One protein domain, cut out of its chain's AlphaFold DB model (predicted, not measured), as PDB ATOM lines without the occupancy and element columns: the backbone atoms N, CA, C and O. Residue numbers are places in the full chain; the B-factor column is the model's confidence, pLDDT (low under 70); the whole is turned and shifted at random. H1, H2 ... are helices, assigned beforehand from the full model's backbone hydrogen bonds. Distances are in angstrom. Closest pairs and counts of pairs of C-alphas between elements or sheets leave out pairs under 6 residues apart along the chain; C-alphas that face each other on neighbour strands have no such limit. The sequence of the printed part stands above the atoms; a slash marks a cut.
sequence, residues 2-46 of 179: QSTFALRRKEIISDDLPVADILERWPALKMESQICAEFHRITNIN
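AT A GLANCE: This is residues 2 to 46 of the 179 residues of an uncharacterized protein of Oryzias javanicus (UniProt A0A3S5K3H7). Four helices follow one another round a loose ring with a hollow middle: H1 makes one side, H2 and the very short H3 come next round the ring, and H4 makes the side that nearly meets H1 again. The ring is loosely formed, since no two of its helices touch; each is only near the next one along the chain, and a narrow gap stays between H1 and H4. The printed part has 45 residues with four named helices, in the order H1, H2, H3, H4, and no named strand, and its class is all helix. The whole is compact, with a radius of gyration of the C-alphas of 10.6 A, and rounded, spanning 27 by 19 by 16 A.

HOW THE PARTS SIT: H1, residues 2 to 14, is close to but not clearly touching H2, residues 19 to 25. Their closest C-alphas are those of Ile 12 and Ile 22, 7.2 A apart. The two helices run opposite ways at a shallow tilt of 26 degrees. H2 is also close to but not clearly touching H3, residues 27 to 30, with the C-alphas of Leu 23 and Leu 29 closest at 6.3 A. H3 is in turn close to but not clearly touching H4, residues 32 to 43, where the closest C-alphas are those of Leu 29 and Ile 35, 6.0 A apart. H1 and H4 are only just apart, at 8.2 A between their closest C-alphas. H1 and H3 are apart, and so are H2 and H4. In H1, H2 and H4 every O i to N i+4 pair is within hydrogen-bond range; H3 is too short for such a pair, and its one O i to N i+3 pair is within range.

IN THESE COORDINATES: H1, the longest helix with 13 residues, begins at C-alpha 2, (230.215, 251.832, 193.581), and measures 18.4 A from first to last C-alpha. H2 has 7 residues and begins at C-alpha 19, (211.644, 240.856, 188.266). H3 has four residues, Pro 27 to Lys 30. H4 has 12 residues, measures 16.5 A and ends at C-alpha 43, (233.349, 236.142, 193.088).

THE WHOLE: The C-alphas farthest apart are those of Ala 20 and Asn 44, at 27.8 A, while those of Gln 2 and Asn 46, the first and last printed, are 19.5 A apart. The printed part has no cut, and its three links, H1 to H2, H2 to H3 and H3 to H4, are tight. Residues 13 to 21, of which 19 to 21 belong to H2, stand free, and so do residues 30 to 35, of which 32 to 35 belong to H4. The mean pLDDT of the printed part is 80.4, and residues 2 to 3 are under 70.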
ATOM      1  N   GLN A   2     230.391 252.933 192.606       47.91
ATOM      2  CA  GLN A   2     230.215 251.832 193.581       47.91
ATOM      3  C   GLN A   2     228.870 251.862 194.335       47.91
ATOM      4  O   GLN A   2     228.364 250.808 194.719       47.91
ATOM      5  N   SER A   3     228.270 253.045 194.498       55.00
ATOM      6  CA  SER A   3     226.981 253.234 195.176       55.00
ATOM      7  C   SER A   3     225.815 252.528 194.475       55.00
ATOM      8  O   SER A   3     224.958 251.972 195.152       55.00
ATOM      9  N   THR A   4     225.805 252.479 193.139       72.62
ATOM     10  CA  THR A   4     224.731 251.848 192.353       72.62
ATOM     11  C   THR A   4     224.685 250.338 192.537       72.62
ATOM     12  O   THR A   4     223.608 249.772 192.674       72.62
ATOM     13  N   PHE A   5     225.836 249.669 192.621       72.75
ATOM     14  CA  PHE A   5     225.853 248.231 192.874       72.75
ATOM     15  C   PHE A   5     225.363 247.865 194.268       72.75
ATOM     16  O   PHE A   5     224.561 246.945 194.402       72.75
ATOM     17  N   ALA A   6     225.908 248.512 195.306       79.12
ATOM     18  CA  ALA A   6     225.601 248.134 196.683       79.12
ATOM     19  C   ALA A   6     224.110 248.348 196.963       79.12
ATOM     20  O   ALA A   6     223.467 247.491 197.564       79.12
ATOM     21  N   LEU A   7     223.563 249.448 196.436       81.19
ATOM     22  CA  LEU A   7     222.146 249.768 196.508       81.19
ATOM     23  C   LEU A   7     221.304 248.754 195.723       81.19
ATOM     24  O   LEU A   7     220.418 248.145 196.308       81.19
ATOM     25  N   ARG A   8     221.660 248.444 194.467       81.06
ATOM     26  CA  ARG A   8     220.966 247.409 193.682       81.06
ATOM     27  C   ARG A   8     220.971 246.043 194.365       81.06
ATOM     28  O   ARG A   8     219.951 245.372 194.411       81.06
ATOM     29  N   ARG A   9     222.121 245.594 194.876       80.25
ATOM     30  CA  ARG A   9     222.233 244.298 195.560       80.25
ATOM     31  C   ARG A   9     221.382 244.274 196.826       80.25
ATOM     32  O   ARG A   9     220.760 243.254 197.097       80.25
ATOM     33  N   LYS A  10     221.361 245.374 197.585       82.62
ATOM     34  CA  LYS A  10     220.495 245.509 198.755       82.62
ATOM     35  C   LYS A  10     219.028 245.360 198.354       82.62
ATOM     36  O   LYS A  10     218.360 244.533 198.956       82.62
ATOM     37  N   GLU A  11     218.575 246.079 197.329       81.25
ATOM     38  CA  GLU A  11     217.189 245.998 196.844       81.25
ATOM     39  C   GLU A  11     216.830 244.585 196.369       81.25
ATOM     40  O   GLU A  11     215.844 244.015 196.816       81.25
ATOM     41  N   ILE A  12     217.666 243.966 195.528       79.81
ATOM     42  CA  ILE A  12     217.402 242.619 194.991       79.81
ATOM     43  C   ILE A  12     217.326 241.563 196.098       79.81
ATOM     44  O   ILE A  12     216.527 240.641 195.999       79.81
ATOM     45  N   ILE A  13     218.184 241.657 197.117       79.38
ATOM     46  CA  ILE A  13     218.257 240.647 198.184       79.38
ATOM     47  C   ILE A  13     217.223 240.903 199.287       79.38
ATOM     48  O   ILE A  13     216.816 239.955 199.948       79.38
ATOM     49  N   SER A  14     216.851 242.163 199.533       79.94
ATOM     50  CA  SER A  14     216.068 242.539 200.721       79.94
ATOM     51  C   SER A  14     214.611 242.868 200.417       79.94
ATOM     52  O   SER A  14     213.781 242.706 201.304       79.94
ATOM     53  N   ASP A  15     214.306 243.349 199.210       74.06
ATOM     54  CA  ASP A  15     213.008 243.971 198.927       74.06
ATOM     55  C   ASP A  15     212.050 243.047 198.149       74.06
ATOM     56  O   ASP A  15     210.951 243.487 197.820       74.06
ATOM     57  N   ASP A  16     212.447 241.794 197.857       70.25
ATOM     58  CA  ASP A  16     211.658 240.761 197.144       70.25
ATOM     59  C   ASP A  16     210.830 241.320 195.969       70.25
ATOM     60  O   ASP A  16     209.679 240.949 195.722       70.25
ATOM     61  N   LEU A  17     211.422 242.267 195.237       76.94
ATOM     62  CA  LEU A  17     210.733 242.986 194.176       76.94
ATOM     63  C   LEU A  17     210.445 242.054 192.987       76.94
ATOM     64  O   LEU A  17     211.288 241.220 192.633       76.94
ATOM     65  N   PRO A  18     209.302 242.227 192.296       77.88
ATOM     66  CA  PRO A  18     209.057 241.565 191.025       77.88
ATOM     67  C   PRO A  18     210.206 241.803 190.040       77.88
ATOM     68  O   PRO A  18     210.739 242.908 189.925       77.88
ATOM     69  N   VAL A  19     210.555 240.775 189.258       74.94
ATOM     70  CA  VAL A  19     211.644 240.856 188.266       74.94
ATOM     71  C   VAL A  19     211.432 242.013 187.282       74.94
ATOM     72  O   VAL A  19     212.400 242.657 186.884       74.94
ATOM     73  N   ALA A  20     210.181 242.313 186.920       75.00
ATOM     74  CA  ALA A  20     209.848 243.441 186.049       75.00
ATOM     75  C   ALA A  20     210.327 244.783 186.634       75.00
ATOM     76  O   ALA A  20     211.042 245.517 185.952       75.00
ATOM     77  N   ASP A  21     210.035 245.041 187.909       80.81
ATOM     78  CA  ASP A  21     210.397 246.281 188.605       80.81
ATOM     79  C   ASP A  21     211.915 246.391 188.792       80.81
ATOM     80  O   ASP A  21     212.503 247.464 188.633       80.81
ATOM     81  N   ILE A  22     212.584 245.263 189.068       78.19
ATOM     82  CA  ILE A  22     214.050 245.196 189.137       78.19
ATOM     83  C   ILE A  22     214.659 245.567 187.782       78.19
ATOM     84  O   ILE A  22     215.600 246.358 187.727       78.19
ATOM     85  N   LEU A  23     214.139 245.015 186.685       77.69
ATOM     86  CA  LEU A  23     214.647 245.274 185.336       77.69
ATOM     87  C   LEU A  23     214.303 246.680 184.823       77.69
ATOM     88  O   LEU A  23     215.019 247.194 183.962       77.69
ATOM     89  N   GLU A  24     213.228 247.298 185.312       81.56
ATOM     90  CA  GLU A  24     212.892 248.695 185.027       81.56
ATOM     91  C   GLU A  24     213.856 249.651 185.739       81.56
ATOM     92  O   GLU A  24     214.439 250.527 185.103       81.56
ATOM     93  N   ARG A  25     214.091 249.435 187.039       83.06
ATOM     94  CA  ARG A  25     215.009 250.256 187.850       83.06
ATOM     95  C   ARG A  25     216.470 250.048 187.472       83.06
ATOM     96  O   ARG A  25     217.267 250.984 187.499       83.06
ATOM     97  N   TRP A  26     216.825 248.821 187.095       81.12
ATOM     98  CA  TRP A  26     218.186 248.415 186.763       81.12
ATOM     99  C   TRP A  26     218.256 247.833 185.350       81.12
ATOM    100  O   TRP A  26     218.578 246.653 185.183       81.12
ATOM    101  N   PRO A  27     218.045 248.655 184.305       79.44
ATOM    102  CA  PRO A  27     218.018 248.190 182.917       79.44
ATOM    103  C   PRO A  27     219.352 247.579 182.482       79.44
ATOM    104  O   PRO A  27     219.388 246.739 181.589       79.44
ATOM    105  N   ALA A  28     220.446 247.929 183.162       80.00
ATOM    106  CA  ALA A  28     221.749 247.305 182.990       80.00
ATOM    107  C   ALA A  28     221.722 245.778 183.185       80.00
ATOM    108  O   ALA A  28     222.473 245.084 182.513       80.00
ATOM    109  N   LEU A  29     220.838 245.237 184.032       77.50
ATOM    110  CA  LEU A  29     220.683 243.788 184.213       77.50
ATOM    111  C   LEU A  29     220.078 243.081 182.995       77.50
ATOM    112  O   LEU A  29     220.164 241.862 182.905       77.50
ATOM    113  N   LYS A  30     219.520 243.823 182.033       75.69
ATOM    114  CA  LYS A  30     219.130 243.272 180.728       75.69
ATOM    115  C   LYS A  30     220.349 242.987 179.845       75.69
ATOM    116  O   LYS A  30     220.236 242.258 178.867       75.69
ATOM    117  N   MET A  31     221.510 243.561 180.168       79.44
ATOM    118  CA  MET A  31     222.746 243.365 179.419       79.44
ATOM    119  C   MET A  31     223.582 242.251 180.043       79.44
ATOM    120  O   MET A  31     224.024 242.331 181.189       79.44
ATOM    121  N   GLU A  32     223.883 241.237 179.241       81.06
ATOM    122  CA  GLU A  32     224.689 240.089 179.658       81.06
ATOM    123  C   GLU A  32     226.082 240.496 180.180       81.06
ATOM    124  O   GLU A  32     226.565 239.945 181.172       81.06
ATOM    125  N   SER A  33     226.714 241.499 179.559       84.75
ATOM    126  CA  SER A  33     228.026 242.014 179.977       84.75
ATOM    127  C   SER A  33     228.011 242.561 181.405       84.75
ATOM    128  O   SER A  33     228.967 242.356 182.151       84.75
ATOM    129  N   GLN A  34     226.910 243.193 181.817       85.38
ATOM    130  CA  GLN A  34     226.746 243.703 183.174       85.38
ATOM    131  C   GLN A  34     226.543 242.563 184.166       85.38
ATOM    132  O   GLN A  34     227.158 242.575 185.222       85.38
ATOM    133  N   ILE A  35     225.756 241.540 183.820       84.25
ATOM    134  CA  ILE A  35     225.618 240.344 184.668       84.25
ATOM    135  C   ILE A  35     226.992 239.697 184.893       84.25
ATOM    136  O   ILE A  35     227.360 239.394 186.030       84.25
ATOM    137  N   CYS A  36     227.783 239.543 183.828       87.69
ATOM    138  CA  CYS A  36     229.126 238.969 183.908       87.69
ATOM    139  C   CYS A  36     230.070 239.819 184.767       87.69
ATOM    140  O   CYS A  36     230.779 239.275 185.615       87.69
ATOM    141  N   ALA A  37     230.067 241.142 184.572       87.88
ATOM    142  CA  ALA A  37     230.883 242.065 185.354       87.88
ATOM    143  C   ALA A  37     230.529 242.002 186.844       87.88
ATOM    144  O   ALA A  37     231.416 242.012 187.693       87.88
ATOM    145  N   GLU A  38     229.246 241.881 187.171       86.50
ATOM    146  CA  GLU A  38     228.789 241.860 188.558       86.50
ATOM    147  C   GLU A  38     229.072 240.541 189.251       86.50
ATOM    148  O   GLU A  38     229.512 240.531 190.403       86.50
ATOM    149  N   PHE A  39     228.910 239.429 188.537       87.50
ATOM    150  CA  PHE A  39     229.361 238.136 189.024       87.50
ATOM    151  C   PHE A  39     230.863 238.159 189.311       87.50
ATOM    152  O   PHE A  39     231.278 237.788 190.408       87.50
ATOM    153  N   HIS A  40     231.665 238.661 188.365       90.56
ATOM    154  CA  HIS A  40     233.111 238.781 188.529       90.56
ATOM    155  C   HIS A  40     233.476 239.685 189.707       90.56
ATOM    156  O   HIS A  40     234.347 239.350 190.496       90.56
ATOM    157  N   ARG A  41     232.764 240.790 189.908       88.12
ATOM    158  CA  ARG A  41     233.020 241.707 191.021       88.12
ATOM    159  C   ARG A  41     232.750 241.095 192.397       88.12
ATOM    160  O   ARG A  41     233.363 241.517 193.373       88.12
ATOM    161  N   ILE A  42     231.825 240.136 192.487       88.06
ATOM    162  CA  ILE A  42     231.483 239.433 193.734       88.06
ATOM    163  C   ILE A  42     232.422 238.250 193.982       88.06
ATOM    164  O   ILE A  42     232.851 238.038 195.111       88.06
ATOM    165  N   THR A  43     232.688 237.452 192.950       91.56
ATOM    166  CA  THR A  43     233.349 236.142 193.088       91.56
ATOM    167  C   THR A  43     234.804 236.145 192.636       91.56
ATOM    168  O   THR A  43     235.523 235.185 192.892       91.56
ATOM    169  N   ASN A  44     235.238 237.203 191.951       92.69
ATOM    170  CA  ASN A  44     236.496 237.292 191.213       92.69
ATOM    171  C   ASN A  44     236.651 236.229 190.105       92.69
ATOM    172  O   ASN A  44     237.755 235.960 189.640       92.69
ATOM    173  N   ILE A  45     235.547 235.625 189.647       92.75
ATOM    174  CA  ILE A  45     235.531 234.570 188.624       92.75
ATOM    175  C   ILE A  45     234.894 235.104 187.338       92.75
ATOM    176  O   ILE A  45     233.882 235.802 187.373       92.75
ATOM    177  N   ASN A  46     235.466 234.777 186.175       92.88
ATOM    178  CA  ASN A  46     234.799 235.027 184.896       92.88
ATOM    179  C   ASN A  46     233.660 234.013 184.713       92.88
ATOM    180  O   ASN A  46     233.920 232.831 184.483       92.88
TER     181      ASN A  46